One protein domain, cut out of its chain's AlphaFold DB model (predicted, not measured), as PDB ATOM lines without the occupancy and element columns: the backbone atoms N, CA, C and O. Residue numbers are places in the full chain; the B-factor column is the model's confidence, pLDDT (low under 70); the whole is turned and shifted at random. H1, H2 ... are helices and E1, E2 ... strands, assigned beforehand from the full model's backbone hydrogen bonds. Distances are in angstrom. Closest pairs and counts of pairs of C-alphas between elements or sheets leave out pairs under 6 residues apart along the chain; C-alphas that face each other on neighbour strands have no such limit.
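What this domain is: This is residues 7 to 121 of the 123 residues of an uncharacterized protein of Candidatus Kaiserbacteria bacterium RIFCSPHIGHO2_12_FULL_56_13 (UniProt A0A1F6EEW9). A strongly twisted sheet of five strands has the long helix H1 packed along one face, with the shorter H2 next to H1 near the E5 edge. H4 packs on the opposite edge, at E1, with the short H3 near it. The printed part has 115 residues, in the order H1 E1 E2 E3 E4 H2 E5 H3 H4; the sheet runs E1 E2 E3 E4 E5, mixed, and the class is mixed, helices and strands. It is compact and rounded, with a radius of gyration of the C-alphas of 13.1 A and spans of 36 by 28 by 25 A.

Where its parts are: The strands are E1, residues 26 to 30, 13.1 A; E2, 42 to 46, 13.2 A; E3, 53 to 58, 16.7 A; E4, 64 to 69, 16.1 A; and E5, 90 to 93. H1, residues 8 to 23, is 22.9 A long and begins at C-alpha 8 (-116.413, 69.884, -99.589). H2 is residues 76 to 83, H3 106 to 109, and H4, 112 to 121, 14.7 A, ends at C-alpha 121 (-123.817, 42.963, -81.298).

How they stand to each other: E1 to E4 form a meander, each strand the antiparallel neighbour of the one before, with N 27 and O 45 at 2.8 A, N 44 and O 54 at 2.8 A, and N 55 and O 67 at 2.8 A. E4, H2 and E5 form a strand-helix-strand unit, two parallel neighbour strands with a helix between, its crossover right-handed; N 91 and O 64 are 2.9 A apart. H1 is on the sheet at a height of 8.3 A, over E2 and E3. H1, with residues 17 to 21 alone, and H2 only just touch, with 3 pairs of C-alphas within 8 A, the closest Gly 20 and Leu 82 at 6.7 A, at a steep tilt of 48 degrees, opposite ways. H3 and H4 only graze the sheet; the closest C-alphas of E1 and H4, Phe 29 and Ser 114, are 6.3 A apart. Every O i to N i+4 pair is within hydrogen-bond range in H1 and H2, 5 of 6 in H4, and H3 is too short for one.

The domain as a whole: The farthest C-alphas, Gly 87 and Arg 102, are 37.6 A apart. The printed part has no cut; the links E1 to E2 and E5 to H3 are long. Residues 70 to 74 and 94 to 105 have pLDDT under 70.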
ATOM      1  N   THR A   7    -120.036  67.778-102.186       91.25
ATOM      2  CA  THR A   7    -119.324  69.040-101.959       91.25
ATOM      3  C   THR A   7    -118.316  68.912-100.815       91.25
ATOM      4  O   THR A   7    -118.395  68.001 -99.986       91.25
ATOM      5  N   LYS A   8    -117.344  69.832-100.730       92.25
ATOM      6  CA  LYS A   8    -116.413  69.884 -99.589       92.25
ATOM      7  C   LYS A   8    -117.172  70.002 -98.258       92.25
ATOM      8  O   LYS A   8    -116.935  69.181 -97.381       92.25
ATOM      9  N   ALA A   9    -118.142  70.914 -98.179       93.00
ATOM     10  CA  ALA A   9    -118.969  71.120 -96.991       93.00
ATOM     11  C   ALA A   9    -119.701  69.843 -96.549       93.00
ATOM     12  O   ALA A   9    -119.658  69.485 -95.379       93.00
ATOM     13  N   GLN A  10    -120.300  69.096 -97.483       94.69
ATOM     14  CA  GLN A  10    -120.954  67.822 -97.161       94.69
ATOM     15  C   GLN A  10    -119.965  66.760 -96.665       94.69
ATOM     16  O   GLN A  10    -120.293  65.992 -95.765       94.69
ATOM     17  N   ARG A  11    -118.753  66.698 -97.233       93.81
ATOM     18  CA  ARG A  11    -117.714  65.764 -96.763       93.81
ATOM     19  C   ARG A  11    -117.278  66.085 -95.341       93.81
ATOM     20  O   ARG A  11    -117.128  65.166 -94.542       93.81
ATOM     21  N   ASP A  12    -117.071  67.362 -95.044       94.56
ATOM     22  CA  ASP A  12    -116.642  67.801 -93.719       94.56
ATOM     23  C   ASP A  12    -117.772  67.608 -92.697       94.56
ATOM     24  O   ASP A  12    -117.542  67.024 -91.643       94.56
ATOM     25  N   ALA A  13    -119.019  67.917 -93.064       95.38
ATOM     26  CA  ALA A  13    -120.187  67.624 -92.238       95.38
ATOM     27  C   ALA A  13    -120.359  66.116 -91.964       95.38
ATOM     28  O   ALA A  13    -120.611  65.739 -90.826       95.38
ATOM     29  N   LEU A  14    -120.155  65.230 -92.950       95.44
ATOM     30  CA  LEU A  14    -120.195  63.774 -92.728       95.44
ATOM     31  C   LEU A  14    -119.092  63.289 -91.775       95.44
ATOM     32  O   LEU A  14    -119.337  62.376 -90.986       95.44
ATOM     33  N   LYS A  15    -117.892  63.888 -91.812       95.38
ATOM     34  CA  LYS A  15    -116.828  63.582 -90.838       95.38
ATOM     35  C   LYS A  15    -117.238  64.006 -89.427       95.38
ATOM     36  O   LYS A  15    -117.106  63.205 -88.505       95.38
ATOM     37  N   THR A  16    -117.773  65.218 -89.276       95.75
ATOM     38  CA  THR A  16    -118.256  65.724 -87.984       95.75
ATOM     39  C   THR A  16    -119.411  64.882 -87.452       95.75
ATOM     40  O   THR A  16    -119.384  64.493 -86.290       95.75
ATOM     41  N   LEU A  17    -120.383  64.514 -88.296       96.06
ATOM     42  CA  LEU A  17    -121.471  63.614 -87.901       96.06
ATOM     43  C   LEU A  17    -120.943  62.264 -87.432       96.06
ATOM     44  O   LEU A  17    -121.403  61.750 -86.421       96.06
ATOM     45  N   ARG A  18    -119.984  61.680 -88.156       95.75
ATOM     46  CA  ARG A  18    -119.391  60.393 -87.788       95.75
ATOM     47  C   ARG A  18    -118.774  60.434 -86.389       95.75
ATOM     48  O   ARG A  18    -119.013  59.514 -85.614       95.75
ATOM     49  N   ALA A  19    -118.005  61.478 -86.077       96.12
ATOM     50  CA  ALA A  19    -117.441  61.668 -84.741       96.12
ATOM     51  C   ALA A  19    -118.544  61.902 -83.698       96.12
ATOM     52  O   ALA A  19    -118.598  61.203 -82.691       96.12
ATOM     53  N   GLY A  20    -119.490  62.797 -83.993       95.75
ATOM     54  CA  GLY A  20    -120.583  63.133 -83.088       95.75
ATOM     55  C   GLY A  20    -121.478  61.941 -82.743       95.75
ATOM     56  O   GLY A  20    -121.798  61.736 -81.579       95.75
ATOM     57  N   PHE A  21    -121.836  61.091 -83.706       94.88
ATOM     58  CA  PHE A  21    -122.575  59.860 -83.413       94.88
ATOM     59  C   PHE A  21    -121.765  58.894 -82.538       94.88
ATOM     60  O   PHE A  21    -122.321  58.303 -81.615       94.88
ATOM     61  N   ALA A  22    -120.460  58.749 -82.784       94.44
ATOM     62  CA  ALA A  22    -119.607  57.899 -81.954       94.44
ATOM     63  C   ALA A  22    -119.554  58.391 -80.494       94.44
ATOM     64  O   ALA A  22    -119.701  57.583 -79.574       94.44
ATOM     65  N   GLU A  23    -119.434  59.707 -80.285       95.44
ATOM     66  CA  GLU A  23    -119.507  60.353 -78.964       95.44
ATOM     67  C   GLU A  23    -120.859  60.120 -78.276       95.44
ATOM     68  O   GLU A  23    -120.914  59.924 -77.067       95.44
ATOM     69  N   GLN A  24    -121.951  60.083 -79.044       93.06
ATOM     70  CA  GLN A  24    -123.308  59.816 -78.548       93.06
ATOM     71  C   GLN A  24    -123.610  58.317 -78.369       93.06
ATOM     72  O   GLN A  24    -124.766  57.923 -78.219       93.06
ATOM     73  N   GLY A  25    -122.590  57.454 -78.398       92.31
ATOM     74  CA  GLY A  25    -122.750  56.030 -78.117       92.31
ATOM     75  C   GLY A  25    -123.261  55.208 -79.299       92.31
ATOM     76  O   GLY A  25    -123.944  54.205 -79.092       92.31
ATOM     77  N   TYR A  26    -122.918  55.587 -80.531       93.62
ATOM     78  CA  TYR A  26    -123.206  54.789 -81.723       93.62
ATOM     79  C   TYR A  26    -121.953  54.059 -82.224       93.62
ATOM     80  O   TYR A  26    -120.843  54.590 -82.195       93.62
ATOM     81  N   TYR A  27    -122.128  52.844 -82.738       92.94
ATOM     82  CA  TYR A  27    -121.154  52.196 -83.611       92.94
ATOM     83  C   TYR A  27    -121.286  52.746 -85.029       92.94
ATOM     84  O   TYR A  27    -122.400  52.983 -85.501       92.94
ATOM     85  N   ILE A  28    -120.160  52.928 -85.723       94.38
ATOM     86  CA  ILE A  28    -120.142  53.471 -87.083       94.38
ATOM     87  C   ILE A  28    -119.632  52.427 -88.067       94.38
ATOM     88  O   ILE A  28    -118.467  52.033 -88.022       94.38
ATOM     89  N   PHE A  29    -120.474  52.071 -89.032       92.56
ATOM     90  CA  PHE A  29    -120.167  51.076 -90.047       92.56
ATOM     91  C   PHE A  29    -120.107  51.663 -91.461       92.56
ATOM     92  O   PHE A  29    -120.865  52.571 -91.812       92.56
ATOM     93  N   PRO A  30    -119.226  51.134 -92.327       92.25
ATOM     94  CA  PRO A  30    -119.269  51.415 -93.753       92.25
ATOM     95  C   PRO A  30    -120.520  50.818 -94.416       92.25
ATOM     96  O   PRO A  30    -120.872  49.658 -94.199       92.25
ATOM     97  N   VAL A  31    -121.120  51.579 -95.333       90.19
ATOM     98  CA  VAL A  31    -122.236  51.112 -96.174       90.19
ATOM     99  C   VAL A  31    -121.755  50.084 -97.196       90.19
ATOM    100  O   VAL A  31    -120.690  50.258 -97.790       90.19
ATOM    101  N   SER A  32    -122.532  49.041 -97.468       87.94
ATOM    102  CA  SER A  32    -122.216  48.039 -98.488       87.94
ATOM    103  C   SER A  32    -122.016  48.658 -99.879       87.94
ATOM    104  O   SER A  32    -122.762  49.547-100.290       87.94
ATOM    105  N   LYS A  33    -121.013  48.186-100.634       87.00
ATOM    106  CA  LYS A  33    -120.577  48.789-101.914       87.00
ATOM    107  C   LYS A  33    -121.705  48.918-102.944       87.00
ATOM    108  O   LYS A  33    -121.712  49.877-103.709       87.00
ATOM    109  N   TRP A  34    -122.626  47.959-102.976       82.75
ATOM    110  CA  TRP A  34    -123.723  47.932-103.944       82.75
ATOM    111  C   TRP A  34    -124.824  48.952-103.624       82.75
ATOM    112  O   TRP A  34    -125.489  49.426-104.540       82.75
ATOM    113  N   TYR A  35    -125.003  49.290-102.342       83.25
ATOM    114  CA  TYR A  35    -126.007  50.251-101.881       83.25
ATOM    115  C   TYR A  35    -125.450  51.677-101.775       83.25
ATOM    116  O   TYR A  35    -126.184  52.663-101.834       83.25
ATOM    117  N   ARG A  36    -124.133  51.779-101.601       85.75
ATOM    118  CA  ARG A  36    -123.417  53.030-101.407       85.75
ATOM    119  C   ARG A  36    -123.443  53.890-102.674       85.75
ATOM    120  O   ARG A  36    -122.838  53.539-103.693       85.75
ATOM    121  N   GLU A  37    -124.052  55.069-102.593       84.94
ATOM    122  CA  GLU A  37    -124.003  56.047-103.688       84.94
ATOM    123  C   GLU A  37    -122.694  56.844-103.625       84.94
ATOM    124  O   GLU A  37    -122.054  57.094-104.657       84.94
ATOM    125  N   ASN A  38    -122.234  57.137-102.405       86.19
ATOM    126  CA  ASN A  38    -121.030  57.903-102.123       86.19
ATOM    127  C   ASN A  38    -120.109  57.284-101.051       86.19
ATOM    128  O   ASN A  38    -120.561  56.756-100.043       86.19
ATOM    129  N   ARG A  39    -118.782  57.404-101.224       87.44
ATOM    130  CA  ARG A  39    -117.778  56.806-100.319       87.44
ATOM    131  C   ARG A  39    -117.815  57.302 -98.868       87.44
ATOM    132  O   ARG A  39    -117.295  56.598 -98.011       87.44
ATOM    133  N   PHE A  40    -118.364  58.492 -98.625       90.44
ATOM    134  CA  PHE A  40    -118.432  59.117 -97.301       90.44
ATOM    135  C   PHE A  40    -119.692  58.732 -96.514       90.44
ATOM    136  O   PHE A  40    -119.827  59.133 -95.363       90.44
ATOM    137  N   GLU A  41    -120.598  57.962 -97.118       92.25
ATOM    138  CA  GLU A  41    -121.769  57.427 -96.425       92.25
ATOM    139  C   GLU A  41    -121.363  56.450 -95.326       92.25
ATOM    140  O   GLU A  41    -120.436  55.646 -95.485       92.25
ATOM    141  N   PHE A  42    -122.114  56.479 -94.233       94.56
ATOM    142  CA  PHE A  42    -121.938  55.556 -93.125       94.56
ATOM    143  C   PHE A  42    -123.278  55.209 -92.488       94.56
ATOM    144  O   PHE A  42    -124.265  55.935 -92.625       94.56
ATOM    145  N   ILE A  43    -123.274  54.085 -91.783       92.62
ATOM    146  CA  ILE A  43    -124.372  53.632 -90.944       92.62
ATOM    147  C   ILE A  43    -123.984  53.861 -89.486       92.62
ATOM    148  O   ILE A  43    -122.890  53.480 -89.080       92.62
ATOM    149  N   ALA A  44    -124.865  54.488 -88.715       92.69
ATOM    150  CA  ALA A  44    -124.740  54.643 -87.273       92.69
ATOM    151  C   ALA A  44    -125.730  53.709 -86.569       92.69
ATOM    152  O   ALA A  44    -126.924  53.729 -86.866       92.69
ATOM    153  N   VAL A  45    -125.237  52.907 -85.631       90.00
ATOM    154  CA  VAL A  45    -126.012  51.921 -84.864       90.00
ATOM    155  C   VAL A  45    -125.945  52.302 -83.385       90.00
ATOM    156  O   VAL A  45    -124.841  52.327 -82.846       90.00
ATOM    157  N   PRO A  46    -127.060  52.594 -82.697       89.38
ATOM    158  CA  PRO A  46    -127.026  52.911 -81.278       89.38
ATOM    159  C   PRO A  46    -126.628  51.668 -80.476       89.38
ATOM    160  O   PRO A  46    -127.237  50.608 -80.622       89.38
ATOM    161  N   LYS A  47    -125.641  51.809 -79.584       88.94
ATOM    162  CA  LYS A  47    -125.157  50.719 -78.714       88.94
ATOM    163  C   LYS A  47    -126.266  50.085 -77.876       88.94
ATOM    164  O   LYS A  47    -126.254  48.883 -77.653       88.94
ATOM    165  N   SER A  48    -127.221  50.893 -77.422       85.25
ATOM    166  CA  SER A  48    -128.323  50.458 -76.558       85.25
ATOM    167  C   SER A  48    -129.406  49.668 -77.287       85.25
ATOM    168  O   SER A  48    -130.167  48.946 -76.646       85.25
ATOM    169  N   ARG A  49    -129.527  49.834 -78.609       83.69
ATOM    170  CA  ARG A  49    -130.560  49.181 -79.419       83.69
ATOM    171  C   ARG A  49    -130.007  48.844 -80.805       83.69
ATOM    172  O   ARG A  49    -130.395  49.477 -81.792       83.69
ATOM    173  N   PRO A  50    -129.089  47.868 -80.897       81.25
ATOM    174  CA  PRO A  50    -128.343  47.611 -82.119       81.25
ATOM    175  C   PRO A  50    -129.232  47.208 -83.300       81.25
ATOM    176  O   PRO A  50    -128.833  47.418 -84.435       81.25
ATOM    177  N   GLN A  51    -130.461  46.735 -83.075       78.38
ATOM    178  CA  GLN A  51    -131.456  46.444 -84.114       78.38
ATOM    179  C   GLN A  51    -131.918  47.666 -84.931       78.38
ATOM    180  O   GLN A  51    -132.457  47.497 -86.025       78.38
ATOM    181  N   PHE A  52    -131.706  48.887 -84.430       81.69
ATOM    182  CA  PHE A  52    -131.980  50.125 -85.160       81.69
ATOM    183  C   PHE A  52    -130.700  50.647 -85.791       81.69
ATOM    184  O   PHE A  52    -129.624  50.544 -85.211       81.69
ATOM    185  N   PHE A  53    -130.799  51.272 -86.957       85.38
ATOM    186  CA  PHE A  53    -129.665  52.009 -87.493       85.38
ATOM    187  C   PHE A  53    -130.095  53.165 -88.379       85.38
ATOM    188  O   PHE A  53    -131.206  53.200 -88.910       85.38
ATOM    189  N   LEU A  54    -129.185  54.121 -88.519       89.94
ATOM    190  CA  LEU A  54    -129.347  55.317 -89.327       89.94
ATOM    191  C   LEU A  54    -128.333  55.296 -90.454       89.94
ATOM    192  O   LEU A  54    -127.162  55.014 -90.224       89.94
ATOM    193  N   LEU A  55    -128.752  55.659 -91.655       91.69
ATOM    194  CA  LEU A  55    -127.853  55.963 -92.757       91.69
ATOM    195  C   LEU A  55    -127.710  57.477 -92.884       91.69
ATOM    196  O   LEU A  55    -128.707  58.168 -93.086       91.69
ATOM    197  N   ALA A  56    -126.471  57.968 -92.864       94.06
ATOM    198  CA  ALA A  56    -126.148  59.338 -93.242       94.06
ATOM    199  C   ALA A  56    -125.677  59.381 -94.703       94.06
ATOM    200  O   ALA A  56    -124.658  58.774 -95.056       94.06
ATOM    201  N   ARG A  57    -126.413  60.102 -95.560       92.94
ATOM    202  CA  ARG A  57    -126.162  60.176 -97.008       92.94
ATOM    203  C   ARG A  57    -126.147  61.617 -97.524       92.94
ATOM    204  O   ARG A  57    -127.099  62.354 -97.286       92.94
ATOM    205  N   PRO A  58    -125.121  62.041 -98.284       93.56
ATOM    206  CA  PRO A  58    -125.157  63.340 -98.945       93.56
ATOM    207  C   PRO A  58    -126.199  63.337-100.070       93.56
ATOM    208  O   PRO A  58    -126.230  62.425-100.895       93.56
ATOM    209  N   MET A  59    -127.024  64.377-100.135       90.81
ATOM    210  CA  MET A  59    -128.043  64.537-101.173       90.81
ATOM    211  C   MET A  59    -127.596  65.529-102.250       90.81
ATOM    212  O   MET A  59    -126.735  66.381-102.024       90.81
ATOM    213  N   LYS A  60    -128.221  65.459-103.432       87.38
ATOM    214  CA  LYS A  60    -127.948  66.386-104.546       87.38
ATOM    215  C   LYS A  60    -128.246  67.852-104.205       87.38
ATOM    216  O   LYS A  60    -127.619  68.732-104.773       87.38
ATOM    217  N   SER A  61    -129.162  68.105-103.270       87.31
ATOM    218  CA  SER A  61    -129.555  69.444-102.810       87.31
ATOM    219  C   SER A  61    -128.551  70.103-101.855       87.31
ATOM    220  O   SER A  61    -128.832  71.168-101.319       87.31
ATOM    221  N   GLY A  62    -127.401  69.477-101.591       88.62
ATOM    222  CA  GLY A  62    -126.391  70.015-100.677       88.62
ATOM    223  C   GLY A  62    -126.608  69.654 -99.204       88.62
ATOM    224  O   GLY A  62    -125.718  69.902 -98.402       88.62
ATOM    225  N   VAL A  63    -127.721  69.003 -98.852       93.44
ATOM    226  CA  VAL A  63    -128.023  68.539 -97.482       93.44
ATOM    227  C   VAL A  63    -127.451  67.143 -97.201       93.44
ATOM    228  O   VAL A  63    -126.999  66.452 -98.123       93.44
ATOM    229  N   ILE A  64    -127.491  66.708 -95.940       94.81
ATOM    230  CA  ILE A  64    -127.282  65.307 -95.546       94.81
ATOM    231  C   ILE A  64    -128.633  64.705 -95.152       94.81
ATOM    232  O   ILE A  64    -129.277  65.155 -94.209       94.81
ATOM    233  N   GLY A  65    -129.061  63.676 -95.876       92.75
ATOM    234  CA  GLY A  65    -130.221  62.865 -95.534       92.75
ATOM    235  C   GLY A  65    -129.880  61.889 -94.410       92.75
ATOM    236  O   GLY A  65    -128.860  61.199 -94.485       92.75
ATOM    237  N   ILE A  66    -130.736  61.820 -93.394       92.31
ATOM    238  CA  ILE A  66    -130.688  60.803 -92.344       92.31
ATOM    239  C   ILE A  66    -131.872  59.863 -92.550       92.31
ATOM    240  O   ILE A  66    -133.023  60.266 -92.402       92.31
ATOM    241  N   HIS A  67    -131.591  58.617 -92.915       88.75
ATOM    242  CA  HIS A  67    -132.616  57.598 -93.128       88.75
ATOM    243  C   HIS A  67    -132.607  56.618 -91.965       88.75
ATOM    244  O   HIS A  67    -131.575  55.998 -91.701       88.75
ATOM    245  N   SER A  68    -133.747  56.436 -91.304       83.75
ATOM    246  CA  SER A  68    -133.894  55.372 -90.313       83.75
ATOM    247  C   SER A  68    -134.197  54.033 -90.973       83.75
ATOM    248  O   SER A  68    -134.863  53.938 -92.012       83.75
ATOM    249  N   PHE A  69    -133.705  52.975 -90.345       76.00
ATOM    250  CA  PHE A  69    -134.109  51.618 -90.641       76.00
ATOM    251  C   PHE A  69    -134.964  51.063 -89.501       76.00
ATOM    252  O   PHE A  69    -134.503  51.010 -88.366       76.00
ATOM    253  N   VAL A  70    -136.186  50.640 -89.855       63.28
ATOM    254  CA  VAL A  70    -137.228  50.053 -88.990       63.28
ATOM    255  C   VAL A  70    -137.634  50.941 -87.806       63.28
ATOM    256  O   VAL A  70    -136.909  51.092 -86.839       63.28
ATOM    257  N   GLY A  71    -138.856  51.480 -87.879       52.97
ATOM    258  CA  GLY A  71    -139.695  51.860 -86.736       52.97
ATOM    259  C   GLY A  71    -139.046  52.629 -85.583       52.97
ATOM    260  O   GLY A  71    -138.940  52.094 -84.485       52.97
ATOM    261  N   GLY A  72    -138.722  53.910 -85.774       54.12
ATOM    262  CA  GLY A  72    -138.627  54.826 -84.634       54.12
ATOM    263  C   GLY A  72    -137.854  56.118 -84.876       54.12
ATOM    264  O   GLY A  72    -136.719  56.104 -85.342       54.12
ATOM    265  N   ASN A  73    -138.433  57.229 -84.415       59.03
ATOM    266  CA  ASN A  73    -137.793  58.545 -84.287       59.03
ATOM    267  C   ASN A  73    -136.804  58.625 -83.103       59.03
ATOM    268  O   ASN A  73    -136.449  59.718 -82.670       59.03
ATOM    269  N   ASN A  74    -136.327  57.493 -82.569       63.41
ATOM    270  CA  ASN A  74    -135.522  57.426 -81.335       63.41
ATOM    271  C   ASN A  74    -134.157  58.131 -81.415       63.41
ATOM    272  O   ASN A  74    -133.469  58.230 -80.405       63.41
ATOM    273  N   ALA A  75    -133.754  58.602 -82.595       75.94
ATOM    274  CA  ALA A  75    -132.517  59.347 -82.790       75.94
ATOM    275  C   ALA A  75    -132.732  60.819 -83.171       75.94
ATOM    276  O   ALA A  75    -131.752  61.508 -83.434       75.94
ATOM    277  N   THR A  76    -133.978  61.302 -83.216       81.56
ATOM    278  CA  THR A  76    -134.280  62.698 -83.586       81.56
ATOM    279  C   THR A  76    -133.571  63.689 -82.671       81.56
ATOM    280  O   THR A  76    -132.850  64.537 -83.174       81.56
ATOM    281  N   SER A  77    -133.618  63.491 -81.350       85.12
ATOM    282  CA  SER A  77    -132.903  64.343 -80.385       85.12
ATOM    283  C   SER A  77    -131.387  64.391 -80.616       85.12
ATOM    284  O   SER A  77    -130.773  65.453 -80.532       85.12
ATOM    285  N   VAL A  78    -130.770  63.253 -80.954       89.00
ATOM    286  CA  VAL A  78    -129.340  63.185 -81.290       89.00
ATOM    287  C   VAL A  78    -129.060  63.901 -82.608       89.00
ATOM    288  O   VAL A  78    -128.078  64.630 -82.715       89.00
ATOM    289  N   VAL A  79    -129.916  63.725 -83.614       90.12
ATOM    290  CA  VAL A  79    -129.784  64.412 -84.904       90.12
ATOM    291  C   VAL A  79    -129.948  65.921 -84.738       90.12
ATOM    292  O   VAL A  79    -129.151  66.659 -85.310       90.12
ATOM    293  N   ASP A  80    -130.892  66.384 -83.922       90.44
ATOM    294  CA  ASP A  80    -131.116  67.803 -83.632       90.44
ATOM    295  C   ASP A  80    -129.926  68.416 -82.886       90.44
ATOM    296  O   ASP A  80    -129.443  69.494 -83.235       90.44
ATOM    297  N   PHE A  81    -129.365  67.692 -81.913       90.31
ATOM    298  CA  PHE A  81    -128.117  68.092 -81.269       90.31
ATOM    299  C   PHE A  81    -126.975  68.215 -82.287       90.31
ATOM    300  O   PHE A  81    -126.264  69.222 -82.320       90.31
ATOM    301  N   LEU A  82    -126.811  67.216 -83.159       92.62
ATOM    302  CA  LEU A  82    -125.764  67.212 -84.177       92.62
ATOM    303  C   LEU A  82    -125.994  68.260 -85.270       92.62
ATOM    304  O   LEU A  82    -125.012  68.764 -85.809       92.62
ATOM    305  N   GLN A  83    -127.242  68.639 -85.556       94.00
ATOM    306  CA  GLN A  83    -127.593  69.691 -86.512       94.00
ATOM    307  C   GLN A  83    -126.903  71.014 -86.167       94.00
ATOM    308  O   GLN A  83    -126.439  71.702 -87.075       94.00
ATOM    309  N   SER A  84    -126.784  71.347 -84.878       89.69
ATOM    310  CA  SER A  84    -126.092  72.560 -84.416       89.69
ATOM    311  C   SER A  84    -124.570  72.526 -84.628       89.69
ATOM    312  O   SER A  84    -123.925  73.569 -84.692       89.69
ATOM    313  N   LYS A  85    -123.984  71.329 -84.766       90.12
ATOM    314  CA  LYS A  85    -122.533  71.120 -84.889       90.12
ATOM    315  C   LYS A  85    -122.047  71.032 -86.330       90.12
ATOM    316  O   LYS A  85    -120.844  71.075 -86.584       90.12
ATOM    317  N   VAL A  86    -122.958  70.849 -87.279       89.12
ATOM    318  CA  VAL A  86    -122.619  70.618 -88.681       89.12
ATOM    319  C   VAL A  86    -123.071  71.792 -89.535       89.12
ATOM    320  O   VAL A  86    -124.237  72.163 -89.545       89.12
ATOM    321  N   GLY A  87    -122.145  72.369 -90.305       86.62
ATOM    322  CA  GLY A  87    -122.408  73.517 -91.189       86.62
ATOM    323  C   GLY A  87    -123.251  73.194 -92.431       86.62
ATOM    324  O   GLY A  87    -123.169  73.898 -93.432       86.62
ATOM    325  N   VAL A  88    -124.007  72.093 -92.409       92.50
ATOM    326  CA  VAL A  88    -124.878  71.622 -93.489       92.50
ATOM    327  C   VAL A  88    -126.187  71.142 -92.874       92.50
ATOM    328  O   VAL A  88    -126.195  70.467 -91.848       92.50
ATOM    329  N   ARG A  89    -127.315  71.442 -93.517       94.06
ATOM    330  CA  ARG A  89    -128.620  70.960 -93.063       94.06
ATOM    331  C   ARG A  89    -128.688  69.427 -93.074       94.06
ATOM    332  O   ARG A  89    -128.318  68.785 -94.059       94.06
ATOM    333  N   LEU A  90    -129.217  68.868 -91.996       93.56
ATOM    334  CA  LEU A  90    -129.641  67.485 -91.856       93.56
ATOM    335  C   LEU A  90    -131.134  67.409 -92.173       93.56
ATOM    336  O   LEU A  90    -131.921  68.267 -91.776       93.56
ATOM    337  N   ALA A  91    -131.527  66.401 -92.938       91.06
ATOM    338  CA  ALA A  91    -132.914  66.186 -93.307       91.06
ATOM    339  C   ALA A  91    -133.304  64.755 -92.963       91.06
ATOM    340  O   ALA A  91    -132.772  63.816 -93.558       91.06
ATOM    341  N   TRP A  92    -134.242  64.587 -92.034       88.69
ATOM    342  CA  TRP A  92    -134.834  63.279 -91.782       88.69
ATOM    343  C   TRP A  92    -135.570  62.792 -93.030       88.69
ATOM    344  O   TRP A  92    -136.209  63.576 -93.733       88.69
ATOM    345  N   GLN A  93    -135.404  61.517 -93.356       86.06
ATOM    346  CA  GLN A  93    -135.975  60.912 -94.550       86.06
ATOM    347  C   GLN A  93    -136.976  59.842 -94.129       86.06
ATOM    348  O   GLN A  93    -136.592  58.746 -93.723       86.06
ATOM    349  N   ASP A  94    -138.261  60.156 -94.281       66.00
ATOM    350  CA  ASP A  94    -139.369  59.292 -93.848       66.00
ATOM    351  C   ASP A  94    -139.520  58.023 -94.690       66.00
ATOM    352  O   ASP A  94    -140.202  57.081 -94.295       66.00
ATOM    353  N   LYS A  95    -138.885  57.972 -95.868       67.56
ATOM    354  CA  LYS A  95    -138.862  56.762 -96.689       67.56
ATOM    355  C   LYS A  95    -137.855  55.772 -96.089       67.56
ATOM    356  O   LYS A  95    -136.649  56.017 -96.215       67.56
ATOM    357  N   PRO A  96    -138.313  54.650 -95.498       62.81
ATOM    358  CA  PRO A  96    -137.413  53.663 -94.923       62.81
ATOM    359  C   PRO A  96    -136.540  53.046 -96.016       62.81
ATOM    360  O   PRO A  96    -136.958  52.899 -97.173       62.81
ATOM    361  N   LEU A  97    -135.319  52.666 -95.643       69.44
ATOM    362  CA  LEU A  97    -134.417  51.946 -96.537       69.44
ATOM    363  C   LEU A  97    -135.090  50.630 -96.957       69.44
ATOM    364  O   LEU A  97    -135.401  49.791 -96.113       69.44
ATOM    365  N   LYS A  98    -135.347  50.453 -98.257       65.81
ATOM    366  CA  LYS A  98    -135.994  49.242 -98.778       65.81
ATOM    367  C   LYS A  98    -134.948  48.138 -98.988       65.81
ATOM    368  O   LYS A  98    -134.089  48.320 -99.856       65.81
ATOM    369  N   PRO A  99    -134.992  47.016 -98.244       64.31
ATOM    370  CA  PRO A  99    -134.163  45.860 -98.568       64.31
ATOM    371  C   PRO A  99    -134.540  45.285 -99.937       64.31
ATOM    372  O   PRO A  99    -135.679  45.412-100.391       64.31
ATOM    373  N   ARG A 100    -133.583  44.631-100.600       61.88
ATOM    374  CA  ARG A 100    -133.800  43.943-101.882       61.88
ATOM    375  C   ARG A 100    -134.487  42.591-101.712       61.88
ATOM    376  O   ARG A 100    -135.080  42.091-102.663       61.88
ATOM    377  N   ARG A 101    -134.373  41.975-100.537       61.22
ATOM    378  CA  ARG A 101    -134.897  40.636-100.232       61.22
ATOM    379  C   ARG A 101    -135.581  40.642 -98.860       61.22
ATOM    380  O   ARG A 101    -135.325  41.527 -98.052       61.22
ATOM    381  N   ARG A 102    -136.414  39.634 -98.563       55.31
ATOM    382  CA  ARG A 102    -136.948  39.376 -97.203       55.31
ATOM    383  C   ARG A 102    -135.849  38.841 -96.259       55.31
ATOM    384  O   ARG A 102    -136.018  37.804 -95.635       55.31
ATOM    385  N   VAL A 103    -134.693  39.498 -96.218       57.66
ATOM    386  CA  VAL A 103    -133.603  39.221 -95.267       57.66
ATOM    387  C   VAL A 103    -133.636  40.278 -94.174       57.66
ATOM    388  O   VAL A 103    -134.260  41.332 -94.338       57.66
ATOM    389  N   ARG A 104    -132.944  40.023 -93.060       67.00
ATOM    390  CA  ARG A 104    -132.718  41.055 -92.046       67.00
ATOM    391  C   ARG A 104    -131.995  42.211 -92.737       67.00
ATOM    392  O   ARG A 104    -130.898  42.022 -93.237       67.00
ATOM    393  N   ALA A 105    -132.596  43.394 -92.846       66.44
ATOM    394  CA  ALA A 105    -132.083  44.341 -93.839       66.44
ATOM    395  C   ALA A 105    -130.675  44.882 -93.554       66.44
ATOM    396  O   ALA A 105    -130.032  45.391 -94.465       66.44
ATOM    397  N   TRP A 106    -130.158  44.753 -92.333       72.81
ATOM    398  CA  TRP A 106    -128.750  45.045 -92.063       72.81
ATOM    399  C   TRP A 106    -127.799  44.189 -92.924       72.81
ATOM    400  O   TRP A 106    -126.735  44.677 -93.305       72.81
ATOM    401  N   ASP A 107    -128.208  42.983 -93.340       75.06
ATOM    402  CA  ASP A 107    -127.481  42.163 -94.317       75.06
ATOM    403  C   ASP A 107    -127.362  42.844 -95.680       75.06
ATOM    404  O   ASP A 107    -126.394  42.650 -96.414       75.06
ATOM    405  N   ASP A 108    -128.334  43.658 -96.056       77.88
ATOM    406  CA  ASP A 108    -128.290  44.367 -97.322       77.88
ATOM    407  C   ASP A 108    -127.382  45.606 -97.205       77.88
ATOM    408  O   ASP A 108    -126.554  45.881 -98.081       77.88
ATOM    409  N   PHE A 109    -127.460  46.328 -96.088       80.69
ATOM    410  CA  PHE A 109    -126.852  47.654 -95.978       80.69
ATOM    411  C   PHE A 109    -125.427  47.675 -95.418       80.69
ATOM    412  O   PHE A 109    -124.680  48.608 -95.728       80.69
ATOM    413  N   LEU A 110    -125.008  46.665 -94.656       83.31
ATOM    414  CA  LEU A 110    -123.665  46.599 -94.076       83.31
ATOM    415  C   LEU A 110    -122.653  45.918 -95.005       83.31
ATOM    416  O   LEU A 110    -122.967  44.997 -95.767       83.31
ATOM    417  N   SER A 111    -121.397  46.371 -94.939       81.81
ATOM    418  CA  SER A 111    -120.287  45.664 -95.590       81.81
ATOM    419  C   SER A 111    -120.118  44.248 -95.008       81.81
ATOM    420  O   SER A 111    -120.418  44.061 -93.830       81.81
ATOM    421  N   PRO A 112    -119.604  43.254 -95.763       81.50
ATOM    422  CA  PRO A 112    -119.441  41.886 -95.257       81.50
ATOM    423  C   PRO A 112    -118.682  41.790 -93.927       81.50
ATOM    424  O   PRO A 112    -119.105  41.070 -93.033       81.50
ATOM    425  N   GLN A 113    -117.610  42.570 -93.759       82.62
ATOM    426  CA  GLN A 113    -116.860  42.625 -92.502       82.62
ATOM    427  C   GLN A 113    -117.722  43.167 -91.352       82.62
ATOM    428  O   GLN A 113    -117.747  42.599 -90.264       82.62
ATOM    429  N   SER A 114    -118.482  44.231 -91.618       86.19
ATOM    430  CA  SER A 114    -119.380  44.856 -90.642       86.19
ATOM    431  C   SER A 114    -120.567  43.976 -90.265       86.19
ATOM    432  O   SER A 114    -121.088  44.128 -89.171       86.19
ATOM    433  N   LYS A 115    -120.993  43.049 -91.131       83.81
ATOM    434  CA  LYS A 115    -122.065  42.096 -90.815       83.81
ATOM    435  C   LYS A 115    -121.688  41.172 -89.674       83.81
ATOM    436  O   LYS A 115    -122.496  40.977 -88.783       83.81
ATOM    437  N   ASN A 116    -120.471  40.633 -89.687       83.06
ATOM    438  CA  ASN A 116    -120.015  39.738 -88.624       83.06
ATOM    439  C   ASN A 116    -119.908  40.479 -87.292       83.06
ATOM    440  O   ASN A 116    -120.285  39.947 -86.253       83.06
ATOM    441  N   GLU A 117    -119.410  41.716 -87.324       84.44
ATOM    442  CA  GLU A 117    -119.343  42.569 -86.140       84.44
ATOM    443  C   GLU A 117    -120.744  42.906 -85.625       84.44
ATOM    444  O   GLU A 117    -121.035  42.700 -84.454       84.44
ATOM    445  N   TYR A 118    -121.641  43.330 -86.509       83.38
ATOM    446  CA  TYR A 118    -123.014  43.665 -86.159       83.38
ATOM    447  C   TYR A 118    -123.818  42.458 -85.665       83.38
ATOM    448  O   TYR A 118    -124.517  42.578 -84.667       83.38
ATOM    449  N   ALA A 119    -123.681  41.288 -86.296       83.25
ATOM    450  CA  ALA A 119    -124.309  40.044 -85.854       83.25
ATOM    451  C   ALA A 119    -123.927  39.710 -84.404       83.25
ATOM    452  O   ALA A 119    -124.791  39.384 -83.601       83.25
ATOM    453  N   ARG A 120    -122.654  39.896 -84.026       83.69
ATOM    454  CA  ARG A 120    -122.212  39.724 -82.631       83.69
ATOM    455  C   ARG A 120    -122.851  40.726 -81.667       83.69
ATOM    456  O   ARG A 120    -123.024  40.395 -80.503       83.69
ATOM    457  N   LEU A 121    -123.176  41.936 -82.128       82.19
ATOM    458  CA  LEU A 121    -123.817  42.963 -81.298       82.19
ATOM    459  C   LEU A 121    -125.297  42.672 -81.026       82.19
ATOM    460  O   LEU A 121    -125.811  43.116 -80.004       82.19
TER     461      LEU A 121